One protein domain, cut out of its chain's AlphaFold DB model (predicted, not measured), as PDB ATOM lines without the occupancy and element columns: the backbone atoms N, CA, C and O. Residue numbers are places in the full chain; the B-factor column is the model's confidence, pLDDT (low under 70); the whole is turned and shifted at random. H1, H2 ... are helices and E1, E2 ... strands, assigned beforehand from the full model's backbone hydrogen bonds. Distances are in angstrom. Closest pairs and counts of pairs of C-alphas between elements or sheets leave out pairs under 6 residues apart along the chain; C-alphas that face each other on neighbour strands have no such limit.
ATOM      1  N   ASP A  67      19.651  27.082  33.660       67.88
ATOM      2  CA  ASP A  67      20.656  27.572  32.714       67.88
ATOM      3  C   ASP A  67      21.979  27.920  33.408       67.88
ATOM      4  O   ASP A  67      23.062  27.615  32.900       67.88
ATOM      5  N   GLN A  68      21.932  28.553  34.583       68.69
ATOM      6  CA  GLN A  68      23.139  28.867  35.353       68.69
ATOM      7  C   GLN A  68      23.858  27.604  35.828       68.69
ATOM      8  O   GLN A  68      25.084  27.530  35.716       68.69
ATOM      9  N   ILE A  69      23.113  26.611  36.317       70.25
ATOM     10  CA  ILE A  69      23.662  25.320  36.742       70.25
ATOM     11  C   ILE A  69      24.303  24.606  35.551       70.25
ATOM     12  O   ILE A  69      25.447  24.166  35.654       70.25
ATOM     13  N   ASN A  70      23.615  24.555  34.408       72.31
ATOM     14  CA  ASN A  70      24.122  23.917  33.196       72.31
ATOM     15  C   ASN A  70      25.414  24.576  32.692       72.31
ATOM     16  O   ASN A  70      26.373  23.890  32.336       72.31
ATOM     17  N   ASN A  71      25.477  25.909  32.714       72.00
ATOM     18  CA  ASN A  71      26.682  26.647  32.337       72.00
ATOM     19  C   ASN A  71      27.837  26.434  33.327       72.00
ATOM     20  O   ASN A  71      28.991  26.313  32.910       72.00
ATOM     21  N   ALA A  72      27.544  26.372  34.628       71.44
ATOM     22  CA  ALA A  72      28.552  26.124  35.653       71.44
ATOM     23  C   ALA A  72      29.128  24.702  35.565       71.44
ATOM     24  O   ALA A  72      30.344  24.527  35.673       71.44
ATOM     25  N   ASP A  73      28.285  23.693  35.323       74.19
ATOM     26  CA  ASP A  73      28.747  22.316  35.126       74.19
ATOM     27  C   ASP A  73      29.550  22.174  33.825       74.19
ATOM     28  O   ASP A  73      30.621  21.565  33.822       74.19
ATOM     29  N   ALA A  74      29.128  22.838  32.743       73.69
ATOM     30  CA  ALA A  74      29.923  22.917  31.521       73.69
ATOM     31  C   ALA A  74      31.311  23.538  31.778       73.69
ATOM     32  O   ALA A  74      32.319  22.986  31.342       73.69
ATOM     33  N   ASP A  75      31.406  24.634  32.536       75.44
ATOM     34  CA  ASP A  75      32.695  25.243  32.899       75.44
ATOM     35  C   ASP A  75      33.584  24.297  33.730       75.44
ATOM     36  O   ASP A  75      34.809  24.258  33.551       75.44
ATOM     37  N   LEU A  76      32.988  23.514  34.634       74.12
ATOM     38  CA  LEU A  76      33.702  22.493  35.402       74.12
ATOM     39  C   LEU A  76      34.186  21.347  34.511       74.12
ATOM     40  O   LEU A  76      35.310  20.870  34.698       74.12
ATOM     41  N   ALA A  77      33.371  20.925  33.547       76.56
ATOM     42  CA  ALA A  77      33.721  19.897  32.575       76.56
ATOM     43  C   ALA A  77      34.923  20.297  31.742       76.56
ATOM     44  O   ALA A  77      35.872  19.531  31.615       76.56
ATOM     45  N   VAL A  78      34.945  21.534  31.260       79.38
ATOM     46  CA  VAL A  78      36.051  22.048  30.448       79.38
ATOM     47  C   VAL A  78      37.368  21.996  31.209       79.38
ATOM     48  O   VAL A  78      38.382  21.605  30.639       79.38
ATOM     49  N   LYS A  79      37.379  22.371  32.491       74.75
ATOM     50  CA  LYS A  79      38.606  22.353  33.305       74.75
ATOM     51  C   LYS A  79      39.145  20.947  33.512       74.75
ATOM     52  O   LYS A  79      40.356  20.744  33.470       74.75
ATOM     53  N   ASP A  80      38.248  20.008  33.743       76.75
ATOM     54  CA  ASP A  80      38.582  18.606  33.933       76.75
ATOM     55  C   ASP A  80      39.099  17.985  32.629       76.75
ATOM     56  O   ASP A  80      40.221  17.483  32.587       76.75
ATOM     57  N   PHE A  81      38.381  18.179  31.517       79.25
ATOM     58  CA  PHE A  81      38.837  17.778  30.185       79.25
ATOM     59  C   PHE A  81      40.184  18.396  29.818       79.25
ATOM     60  O   PHE A  81      41.065  17.708  29.314       79.25
ATOM     61  N   ALA A  82      40.383  19.680  30.107       80.12
ATOM     62  CA  ALA A  82      41.647  20.370  29.887       80.12
ATOM     63  C   ALA A  82      42.801  19.760  30.706       80.12
ATOM     64  O   ALA A  82      43.910  19.609  30.189       80.12
ATOM     65  N   ALA A  83      42.553  19.395  31.966       75.94
ATOM     66  CA  ALA A  83      43.547  18.757  32.826       75.94
ATOM     67  C   ALA A  83      43.882  17.332  32.357       75.94
ATOM     68  O   ALA A  83      45.059  16.969  32.277       75.94
ATOM     69  N   GLN A  84      42.865  16.545  32.001       76.56
ATOM     70  CA  GLN A  84      43.035  15.187  31.487       76.56
ATOM     71  C   GLN A  84      43.725  15.187  30.112       76.56
ATOM     72  O   GLN A  84      44.652  14.406  29.902       76.56
ATOM     73  N   LEU A  85      43.391  16.130  29.223       78.56
ATOM     74  CA  LEU A  85      44.078  16.325  27.942       78.56
ATOM     75  C   LEU A  85      45.556  16.669  28.151       78.56
ATOM     76  O   LEU A  85      46.425  16.063  27.532       78.56
ATOM     77  N   ALA A  86      45.867  17.589  29.069       77.88
ATOM     78  CA  ALA A  86      47.251  17.944  29.377       77.88
ATOM     79  C   ALA A  86      48.055  16.763  29.954       77.88
ATOM     80  O   ALA A  86      49.275  16.710  29.778       77.88
ATOM     81  N   ARG A  87      47.398  15.826  30.653       75.69
ATOM     82  CA  ARG A  87      48.004  14.568  31.109       75.69
ATOM     83  C   ARG A  87      48.235  13.615  29.936       75.69
ATOM     84  O   ARG A  87      49.365  13.173  29.752       75.69
ATOM     85  N   ALA A  88      47.222  13.393  29.103       74.50
ATOM     86  CA  ALA A  88      47.324  12.551  27.913       74.50
ATOM     87  C   ALA A  88      48.433  13.041  26.958       74.50
ATOM     88  O   ALA A  88      49.236  12.250  26.486       74.50
ATOM     89  N   GLU A  89      48.587  14.355  26.771       79.38
ATOM     90  CA  GLU A  89      49.667  14.964  25.979       79.38
ATOM     91  C   GLU A  89      51.080  14.784  26.564       79.38
ATOM     92  O   GLU A  89      52.081  15.020  25.872       79.38
ATOM     93  N   ARG A  90      51.210  14.473  27.857       78.12
ATOM     94  CA  ARG A  90      52.506  14.116  28.459       78.12
ATOM     95  C   ARG A  90      52.850  12.664  28.177       78.12
ATOM     96  O   ARG A  90      54.009  12.394  27.873       78.12
ATOM     97  N   ASP A  91      51.853  11.796  28.269       75.94
ATOM     98  CA  ASP A  91      52.016  10.349  28.169       75.94
ATOM     99  C   ASP A  91      52.097   9.897  26.698       75.94
ATOM    100  O   ASP A  91      52.918   9.045  26.360       75.94
ATOM    101  N   THR A  92      51.355  10.562  25.806       76.31
ATOM    102  CA  THR A  92      51.290  10.282  24.366       76.31
ATOM    103  C   THR A  92      51.526  11.570  23.555       76.31
ATOM    104  O   THR A  92      50.614  12.379  23.367       76.31
ATOM    105  N   PRO A  93      52.747  11.802  23.033       76.31
ATOM    106  CA  PRO A  93      53.076  13.037  22.321       76.31
ATOM    107  C   PRO A  93      52.273  13.303  21.037       76.31
ATOM    108  O   PRO A  93      52.111  14.474  20.702       76.31
ATOM    109  N   SER A  94      51.758  12.276  20.345       75.25
ATOM    110  CA  SER A  94      50.947  12.446  19.119       75.25
ATOM    111  C   SER A  94      49.650  13.224  19.369       75.25
ATOM    112  O   SER A  94      49.223  13.998  18.517       75.25
ATOM    113  N   ILE A  95      49.093  13.147  20.583       76.19
ATOM    114  CA  ILE A  95      47.895  13.895  20.998       76.19
ATOM    115  C   ILE A  95      48.117  15.415  20.935       76.19
ATOM    116  O   ILE A  95      47.173  16.174  20.712       76.19
ATOM    117  N   ARG A  96      49.358  15.897  21.098       78.25
ATOM    118  CA  ARG A  96      49.654  17.343  21.066       78.25
ATOM    119  C   ARG A  96      49.360  17.980  19.717       78.25
ATOM    120  O   ARG A  96      49.028  19.164  19.673       78.25
ATOM    121  N   ASP A  97      49.486  17.205  18.646       79.56
ATOM    122  CA  ASP A  97      49.294  17.687  17.282       79.56
ATOM    123  C   ASP A  97      47.822  17.595  16.841       79.56
ATOM    124  O   ASP A  97      47.419  18.259  15.883       79.56
ATOM    125  N   ALA A  98      46.989  16.851  17.582       80.94
ATOM    126  CA  ALA A  98      45.556  16.744  17.336       80.94
ATOM    127  C   ALA A  98      44.860  18.103  17.492       80.94
ATOM    128  O   ALA A  98      45.019  18.788  18.505       80.94
ATOM    129  N   GLN A  99      44.064  18.510  16.502       82.19
ATOM    130  CA  GLN A  99      43.318  19.779  16.535       82.19
ATOM    131  C   GLN A  99      41.865  19.610  16.972       82.19
ATOM    132  O   GLN A  99      41.271  20.537  17.524       82.19
ATOM    133  N   VAL A 100      41.309  18.432  16.721       82.38
ATOM    134  CA  VAL A 100      39.929  18.080  17.030       82.38
ATOM    135  C   VAL A 100      39.915  16.766  17.788       82.38
ATOM    136  O   VAL A 100      40.840  15.970  17.651       82.38
ATOM    137  N   ALA A 101      38.873  16.561  18.578       78.50
ATOM    138  CA  ALA A 101      38.550  15.262  19.133       78.50
ATOM    139  C   ALA A 101      37.104  14.921  18.806       78.50
ATOM    140  O   ALA A 101      36.230  15.794  18.859       78.50
ATOM    141  N   THR A 102      36.870  13.652  18.492       77.75
ATOM    142  CA  THR A 102      35.517  13.111  18.383       77.75
ATOM    143  C   THR A 102      34.938  12.959  19.780       77.75
ATOM    144  O   THR A 102      35.641  12.523  20.689       77.75
ATOM    145  N   VAL A 103      33.680  13.354  19.931       72.75
ATOM    146  CA  VAL A 103      32.858  13.226  21.123       72.75
ATOM    147  C   VAL A 103      31.885  12.088  20.911       72.75
ATOM    148  O   VAL A 103      30.971  12.188  20.099       72.75
ATOM    149  N   PHE A 104      32.037  11.039  21.705       73.56
ATOM    150  CA  PHE A 104      30.985  10.042  21.847       73.56
ATOM    151  C   PHE A 104      30.119  10.430  23.030       73.56
ATOM    152  O   PHE A 104      30.649  10.726  24.098       73.56
ATOM    153  N   VAL A 105      28.810  10.461  22.797       69.12
ATOM    154  CA  VAL A 105      27.782  10.632  23.817       69.12
ATOM    155  C   VAL A 105      27.163   9.264  24.024       69.12
ATOM    156  O   VAL A 105      26.349   8.830  23.208       69.12
ATOM    157  N   ASP A 106      27.581   8.573  25.081       68.44
ATOM    158  CA  ASP A 106      26.854   7.384  25.513       68.44
ATOM    159  C   ASP A 106      25.656   7.824  26.358       68.44
ATOM    160  O   ASP A 106      25.801   8.608  27.299       68.44
ATOM    161  N   ARG A 107      24.472   7.355  25.959       66.69
ATOM    162  CA  ARG A 107      23.194   7.583  26.646       66.69
ATOM    163  C   ARG A 107      22.706   6.295  27.301       66.69
ATOM    164  O   ARG A 107      21.510   6.039  27.300       66.69
ATOM    165  N   SER A 108      23.617   5.453  27.779       57.44
ATOM    166  CA  SER A 108      23.286   4.230  28.505       57.44
ATOM    167  C   SER A 108      22.700   4.559  29.892       57.44
ATOM    168  O   SER A 108      23.375   4.511  30.908       57.44
ATOM    169  N   ASP A 109      21.436   4.990  29.882       47.44
ATOM    170  CA  ASP A 109      20.343   4.842  30.858       47.44
ATOM    171  C   ASP A 109      20.634   4.760  32.373       47.44
ATOM    172  O   ASP A 109      19.885   4.111  33.100       47.44
ATOM    173  N   VAL A 110      21.615   5.495  32.899       43.34
ATOM    174  CA  VAL A 110      21.670   5.795  34.341       43.34
ATOM    175  C   VAL A 110      21.700   7.314  34.534       43.34
ATOM    176  O   VAL A 110      22.689   7.984  34.243       43.34
ATOM    177  N   ASP A 111      20.571   7.876  34.972       52.75
ATOM    178  CA  ASP A 111      20.405   9.250  35.480       52.75
ATOM    179  C   ASP A 111      20.564  10.443  34.516       52.75
ATOM    180  O   ASP A 111      20.985  11.526  34.935       52.75
ATOM    181  N   GLY A 112      20.207  10.313  33.231       49.28
ATOM    182  CA  GLY A 112      20.187  11.471  32.306       49.28
ATOM    183  C   GLY A 112      21.562  12.132  32.140       49.28
ATOM    184  O   GLY A 112      21.698  13.354  31.998       49.28
ATOM    185  N   ARG A 113      22.591  11.295  32.256       50.81
ATOM    186  CA  ARG A 113      23.991  11.649  32.380       50.81
ATOM    187  C   ARG A 113      24.732  11.148  31.140       50.81
ATOM    188  O   ARG A 113      24.746   9.962  30.843       50.81
ATOM    189  N   ILE A 114      25.350  12.063  30.408       52.38
ATOM    190  CA  ILE A 114      26.104  11.799  29.188       52.38
ATOM    191  C   ILE A 114      27.560  11.538  29.544       52.38
ATOM    192  O   ILE A 114      28.213  12.393  30.147       52.38
ATOM    193  N   VAL A 115      28.078  10.387  29.114       56.94
ATOM    194  CA  VAL A 115      29.519  10.130  29.091       56.94
ATOM    195  C   VAL A 115      30.084  10.765  27.832       56.94
ATOM    196  O   VAL A 115      29.796  10.304  26.729       56.94
ATOM    197  N   LEU A 116      30.885  11.815  27.994       58.03
ATOM    198  CA  LEU A 116      31.597  12.447  26.890       58.03
ATOM    199  C   LEU A 116      32.988  11.830  26.774       58.03
ATOM    200  O   LEU A 116      33.775  11.927  27.711       58.03
ATOM    201  N   THR A 117      33.266  11.197  25.632       63.28
ATOM    202  CA  THR A 117      34.563  10.574  25.324       63.28
ATOM    203  C   THR A 117      35.306  11.396  24.282       63.28
ATOM    204  O   THR A 117      34.796  11.512  23.175       63.28
ATOM    205  N   LEU A 118      36.488  11.936  24.604       60.25
ATOM    206  CA  LEU A 118      37.352  12.618  23.626       60.25
ATOM    207  C   LEU A 118      38.352  11.644  22.995       60.25
ATOM    208  O   LEU A 118      39.155  11.057  23.716       60.25
ATOM    209  N   CYS A 119      38.359  11.550  21.664       68.44
ATOM    210  CA  CYS A 119      39.351  10.779  20.902       68.44
ATOM    211  C   CYS A 119      40.212  11.720  20.041       68.44
ATOM    212  O   CYS A 119      39.736  12.181  19.003       68.44
ATOM    213  N   PRO A 120      41.439  12.070  20.481       59.91
ATOM    214  CA  PRO A 120      42.331  12.973  19.752       59.91
ATOM    215  C   PRO A 120      43.059  12.315  18.565       59.91
ATOM    216  O   PRO A 120      43.604  13.032  17.730       59.91
ATOM    217  N   ASP A 121      43.088  10.984  18.501       64.50
ATOM    218  CA  ASP A 121      43.678  10.192  17.419       64.50
ATOM    219  C   ASP A 121      42.707   9.049  17.070       64.50
ATOM    220  O   ASP A 121      42.153   8.426  17.979       64.50
ATOM    221  N   ASP A 122      42.462   8.808  15.779       58.56
ATOM    222  CA  ASP A 122      41.511   7.785  15.309       58.56
ATOM    223  C   ASP A 122      42.063   6.359  15.510       58.56
ATOM    224  O   ASP A 122      41.289   5.402  15.585       58.56
ATOM    225  N   ASP A 123      43.390   6.216  15.624       57.38
ATOM    226  CA  ASP A 123      44.070   4.918  15.713       57.38
ATOM    227  C   ASP A 123      44.380   4.481  17.162       57.38
ATOM    228  O   ASP A 123      44.414   3.281  17.438       57.38
ATOM    229  N   ASP A 124      44.537   5.426  18.098       58.53
ATOM    230  CA  ASP A 124      44.768   5.174  19.529       58.53
ATOM    231  C   ASP A 124      43.720   5.928  20.363       58.53
ATOM    232  O   ASP A 124      43.884   7.089  20.753       58.53
ATOM    233  N   MET A 125      42.611   5.240  20.645       58.31
ATOM    234  CA  MET A 125      41.542   5.739  21.510       58.31
ATOM    235  C   MET A 125      42.121   5.991  22.910       58.31
ATOM    236  O   MET A 125      42.299   5.065  23.701       58.31
ATOM    237  N   HIS A 126      42.402   7.254  23.226       63.22
ATOM    238  CA  HIS A 126      42.716   7.723  24.575       63.22
ATOM    239  C   HIS A 126      41.478   8.395  25.167       63.22
ATOM    240  O   HIS A 126      41.421   9.627  25.216       63.22
ATOM    241  N   PRO A 127      40.465   7.608  25.571       67.38
ATOM    242  CA  PRO A 127      39.192   8.160  25.965       67.38
ATOM    243  C   PRO A 127      39.344   8.942  27.266       67.38
ATOM    244  O   PRO A 127      39.820   8.439  28.285       67.38
ATOM    245  N   ILE A 128      38.933  10.200  27.209       68.50
ATOM    246  CA  ILE A 128      38.787  11.059  28.378       68.50
ATOM    247  C   ILE A 128      37.307  11.069  28.718       68.50
ATOM    248  O   ILE A 128      36.528  11.475  27.862       68.50
ATOM    249  N   TYR A 129      36.940  10.635  29.923       71.38
ATOM    250  CA  TYR A 129      35.547  10.456  30.322       71.38
ATOM    251  C   TYR A 129      35.100  11.531  31.302       71.38
ATOM    252  O   TYR A 129      35.803  11.848  32.265       71.38
ATOM    253  N   ARG A 130      33.883  12.031  31.094       73.00
ATOM    254  CA  ARG A 130      33.142  12.752  32.124       73.00
ATOM    255  C   ARG A 130      31.652  12.557  31.949       73.00
ATOM    256  O   ARG A 130      31.153  12.578  30.829       73.00
ATOM    257  N   THR A 131      30.982  12.454  33.082       73.25
ATOM    258  CA  THR A 131      29.537  12.360  33.187       73.25
ATOM    259  C   THR A 131      28.925  13.749  33.387       73.25
ATOM    260  O   THR A 131      29.355  14.483  34.278       73.25
ATOM    261  N   MET A 132      27.952  14.134  32.556       72.19
ATOM    262  CA  MET A 132      27.323  15.469  32.566       72.19
ATOM    263  C   MET A 132      25.819  15.391  32.315       72.19
ATOM    264  O   MET A 132      25.373  14.491  31.622       72.19
ATOM    265  N   ARG A 133      25.024  16.356  32.789       73.62
ATOM    266  CA  ARG A 133      23.591  16.418  32.429       73.62
ATOM    267  C   ARG A 133      23.404  16.780  30.952       73.62
ATOM    268  O   ARG A 133      24.271  17.430  30.359       73.62
ATOM    269  N   ASP A 134      22.247  16.458  30.380       75.81
ATOM    270  CA  ASP A 134      21.901  16.801  28.990       75.81
ATOM    271  C   ASP A 134      22.081  18.297  28.671       75.81
ATOM    272  O   ASP A 134      22.803  18.653  27.735       75.81
ATOM    273  N   GLY A 135      21.504  19.188  29.487       74.38
ATOM    274  CA  GLY A 135      21.622  20.641  29.295       74.38
ATOM    275  C   GLY A 135      23.060  21.155  29.429       74.38
ATOM    276  O   GLY A 135      23.495  22.038  28.689       74.38
ATOM    277  N   SER A 136      23.843  20.544  30.318       76.75
ATOM    278  CA  SER A 136      25.263  20.863  30.505       76.75
ATOM    279  C   SER A 136      26.109  20.393  29.317       76.75
ATOM    280  O   SER A 136      27.039  21.081  28.893       76.75
ATOM    281  N   THR A 137      25.763  19.245  28.730       77.94
ATOM    282  CA  THR A 137      26.414  18.718  27.525       77.94
ATOM    283  C   THR A 137      26.142  19.604  26.317       77.94
ATOM    284  O   THR A 137      27.057  19.877  25.540       77.94
ATOM    285  N   LEU A 138      24.908  20.097  26.173       79.75
ATOM    286  CA  LEU A 138      24.566  21.058  25.128       79.75
ATOM    287  C   LEU A 138      25.386  22.347  25.285       79.75
ATOM    288  O   LEU A 138      26.075  22.740  24.346       79.75
ATOM    289  N   ALA A 139      25.401  22.939  26.484       80.56
ATOM    290  CA  ALA A 139      26.186  24.142  26.774       80.56
ATOM    291  C   ALA A 139      27.694  23.941  26.508       80.56
ATOM    292  O   ALA A 139      28.378  24.823  25.978       80.56
ATOM    293  N   PHE A 140      28.225  22.755  26.821       83.12
ATOM    294  CA  PHE A 140      29.597  22.381  26.487       83.12
ATOM    295  C   PHE A 140      29.827  22.326  24.968       83.12
ATOM    296  O   PHE A 140      30.767  22.955  24.466       83.12
ATOM    297  N   LYS A 141      28.963  21.619  24.226       80.19
ATOM    298  CA  LYS A 141      29.054  21.482  22.764       80.19
ATOM    299  C   LYS A 141      28.920  22.828  22.050       80.19
ATOM    300  O   LYS A 141      29.706  23.106  21.152       80.19
ATOM    301  N   GLU A 142      28.021  23.710  22.476       83.88
ATOM    302  CA  GLU A 142      27.878  25.048  21.881       83.88
ATOM    303  C   GLU A 142      29.164  25.878  21.989       83.88
ATOM    304  O   GLU A 142      29.532  26.631  21.083       83.88
ATOM    305  N   ARG A 143      29.889  25.725  23.098       80.88
ATOM    306  CA  ARG A 143      31.066  26.540  23.399       80.88
ATOM    307  C   ARG A 143      32.348  25.960  22.801       80.88
ATOM    308  O   ARG A 143      33.171  26.697  22.236       80.88
ATOM    309  N   PHE A 144      32.510  24.642  22.877       83.06
ATOM    310  CA  PHE A 144      33.739  23.940  22.496       83.06
ATOM    311  C   PHE A 144      33.615  23.116  21.219       83.06
ATOM    312  O   PHE A 144      34.635  22.666  20.702       83.06
ATOM    313  N   GLY A 145      32.417  23.005  20.654       83.38
ATOM    314  CA  GLY A 145      32.193  22.397  19.354       83.38
ATOM    315  C   GLY A 145      32.926  23.124  18.226       83.38
ATOM    316  O   GLY A 145      33.270  24.318  18.314       83.38
ATOM    317  N   VAL A 146      33.179  22.388  17.146       82.12
ATOM    318  CA  VAL A 146      33.724  22.937  15.903       82.12
ATOM    319  C   VAL A 146      32.581  23.536  15.083       82.12
ATOM    320  O   VAL A 146      31.711  22.825  14.589       82.12
ATOM    321  N   ALA A 147      32.589  24.860  14.905       75.50
ATOM    322  CA  ALA A 147      31.526  25.558  14.184       75.50
ATOM    323  C   ALA A 147      31.372  25.035  12.741       75.50
ATOM    324  O   ALA A 147      32.334  25.022  11.969       75.50
ATOM    325  N   GLY A 148      30.147  24.652  12.367       69.00
ATOM    326  CA  GLY A 148      29.809  24.212  11.009       69.00
ATOM    327  C   GLY A 148      30.280  22.800  10.642       69.00
ATOM    328  O   GLY A 148      30.355  22.493   9.451       69.00
ATOM    329  N   ARG A 149      30.619  21.957  11.625       67.75
ATOM    330  CA  ARG A 149      30.859  20.516  11.442       67.75
ATOM    331  C   ARG A 149      29.842  19.691  12.233       67.75
ATOM    332  O   ARG A 149      29.025  20.272  12.936       67.75
ATOM    333  N   GLU A 150      29.878  18.368  12.055       65.25
ATOM    334  CA  GLU A 150      29.041  17.418  12.801       65.25
ATOM    335  C   GLU A 150      29.088  17.707  14.309       65.25
ATOM    336  O   GLU A 150      30.147  18.059  14.841       65.25
ATOM    337  N   ASP A 151      27.943  17.546  14.982       65.12
ATOM    338  CA  ASP A 151      27.703  17.904  16.393       65.12
ATOM    339  C   ASP A 151      28.582  17.130  17.398       65.12
ATOM    340  O   ASP A 151      28.492  17.336  18.610       65.12
ATOM    341  N   ASP A 152      29.448  16.251  16.902       76.12
ATOM    342  CA  ASP A 152      30.275  15.320  17.660       76.12
ATOM    343  C   ASP A 152      31.768  15.661  17.581       76.12
ATOM    344  O   ASP A 152      32.608  14.840  17.923       76.12
ATOM    345  N   LEU A 153      32.138  16.872  17.150       81.12
ATOM    346  CA  LEU A 153      33.534  17.321  17.140       81.12
ATOM    347  C   LEU A 153      33.786  18.464  18.119       81.12
ATOM    348  O   LEU A 153      33.120  19.499  18.077       81.12
ATOM    349  N   VAL A 154      34.837  18.323  18.926       83.69
ATOM    350  CA  VAL A 154      35.322  19.344  19.863       83.69
ATOM    351  C   VAL A 154      36.655  19.924  19.406       83.69
ATOM    352  O   VAL A 154      37.553  19.212  18.960       83.69
ATOM    353  N   ASP A 155      36.795  21.239  19.548       86.81
ATOM    354  CA  ASP A 155      38.010  21.994  19.261       86.81
ATOM    355  C   ASP A 155      38.997  21.907  20.440       86.81
ATOM    356  O   ASP A 155      38.857  22.583  21.469       86.81
ATOM    357  N   LEU A 156      40.046  21.096  20.272       85.25
ATOM    358  CA  LEU A 156      41.087  20.910  21.285       85.25
ATOM    359  C   LEU A 156      41.917  22.179  21.505       85.25
ATOM    360  O   LEU A 156      42.506  22.364  22.570       85.25
ATOM    361  N   THR A 157      41.955  23.097  20.538       86.44
ATOM    362  CA  THR A 157      42.647  24.382  20.692       86.44
ATOM    363  C   THR A 157      41.942  25.252  21.727       86.44
ATOM    364  O   THR A 157      42.612  25.856  22.571       86.44
ATOM    365  N   LYS A 158      40.602  25.277  21.718       86.12
ATOM    366  CA  LYS A 158      39.805  25.977  22.740       86.12
ATOM    367  C   LYS A 158      40.013  25.365  24.127       86.12
ATOM    368  O   LYS A 158      40.257  26.106  25.078       86.12
ATOM    369  N   LEU A 159      39.996  24.034  24.238       82.25
ATOM    370  CA  LEU A 159      40.250  23.330  25.504       82.25
ATOM    371  C   LEU A 159      41.656  23.609  26.057       82.25
ATOM    372  O   LEU A 159      41.807  23.948  27.229       82.25
ATOM    373  N   ARG A 160      42.693  23.561  25.210       83.38
ATOM    374  CA  ARG A 160      44.070  23.922  25.597       83.38
ATOM    375  C   ARG A 160      44.193  25.373  26.038       83.38
ATOM    376  O   ARG A 160      44.968  25.679  26.945       83.38
ATOM    377  N   ALA A 161      43.475  26.285  25.384       83.19
ATOM    378  CA  ALA A 161      43.444  27.682  25.796       83.19
ATOM    379  C   ALA A 161      42.820  27.831  27.190       83.19
ATOM    380  O   ALA A 161      43.336  28.615  27.988       83.19
ATOM    381  N   GLU A 162      41.789  27.045  27.515       77.06
ATOM    382  CA  GLU A 162      41.215  27.009  28.863       77.06
ATOM    383  C   GLU A 162      42.198  26.442  29.894       77.06
ATOM    384  O   GLU A 162      42.374  27.040  30.951       77.06
ATOM    385  N   ALA A 163      42.917  25.365  29.556       70.19
ATOM    386  CA  ALA A 163      43.947  24.762  30.412       70.19
ATOM    387  C   ALA A 163      45.034  25.761  30.845       70.19
ATOM    388  O   ALA A 163      45.640  25.631  31.908       70.19
TER     389      ALA A 163
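AT A GLANCE: This is residues 67 to 163 of the 290 residues of an uncharacterized protein of Branchiibius hedensis (UniProt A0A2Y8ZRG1). A strongly twisted sheet of four strands curls like part of a barrel, with the long helix H1 running along it over the strand E3, and the shorter helix H3 packs on the sheet and, at a steep tilt, on residues 67 to 78 of H1. H4 crosses H1 about perpendicularly, and the little helix H2 makes a corner with the last turns of H1. The printed part has 97 residues, with four named helices and four named strands in the order H1 H2 E1 E2 E3 H3 E4 H4; the sheet runs E3 E2 E1 E4, antiparallel throughout, and the class is mixed, helices and strands. The whole is compact, with a radius of gyration of the C-alphas of 12.7 A and spans of 36 by 27 by 26 A.

IN THESE COORDINATES: H1, residues 67 to 91, begins at C-alpha 67 (20.656, 27.572, 32.714) and measures 36.1 A. H2 is residues 93 to 97. E1, residues 100 to 106, measures 18.9 A from C-alpha 100 at (39.929, 18.080, 17.030). E2, residues 113 to 119, measures 19.2 A, and E3, residues 128 to 133, 16.6 A. H3, residues 134 to 144, measures 15.3 A. E4 is residues 153 to 155, and H4, residues 156 to 163, measures 10.3 A and ends at C-alpha 163 (43.947, 24.762, 30.412).

HOW THE PARTS SIT: E1, E2 and E3 form a meander, each strand the antiparallel neighbour of the one before, in two hairpins. N 117 and O 104 are 3.1 A apart between E2 and E1, and N 114 and O 132 are 2.7 A apart between E3 and E2. E1 is staggered, pairing with E4 over residues 100 to 102, where N 154 and O 101 are 2.9 A apart, and with E2 over residues 102 to 106. H1 is on the sheet at a height of 9.0 A, over E3 and along the strands, at 3 degrees to E3 on the local plane. H1, the hub, touches H3 with residues 67 to 78 alone, the closest C-alphas being those of Asn 70 and Ser 136, 4.2 A apart, at a steep tilt of 59 degrees, the same way. With residues 78 to 86 alone it touches H4, about perpendicular at 80 degrees, the closest C-alphas being those of Ala 82 and Ala 163, 5.0 A apart. H1 and H2 only just touch, only at the corner, with 3 pairs of C-alphas within 8 A, the closest those of Glu 89 and Ile 95 at 5.4 A. H3 is on the sheet in two layers, a helix on one face of a sheet, at a height of 5.0 A. H4 only grazes the sheet with residues 156 to 159, and H2 is not on it. Each O i to N i+4 pair is within hydrogen-bond range in H3 and H4, against 20 of 21 in H1 and 0 of 1 in H2, where 2 of 2 O i to N i+3 pairs are.

THE WHOLE: The C-alphas farthest apart, those of Gln 68 and Asp 123, are 37.4 A apart. The printed part has no cut and no long link. The mean pLDDT of the printed part is 72.6, with residues 67 to 68, 105 to 128 and 148 to 151 under 70.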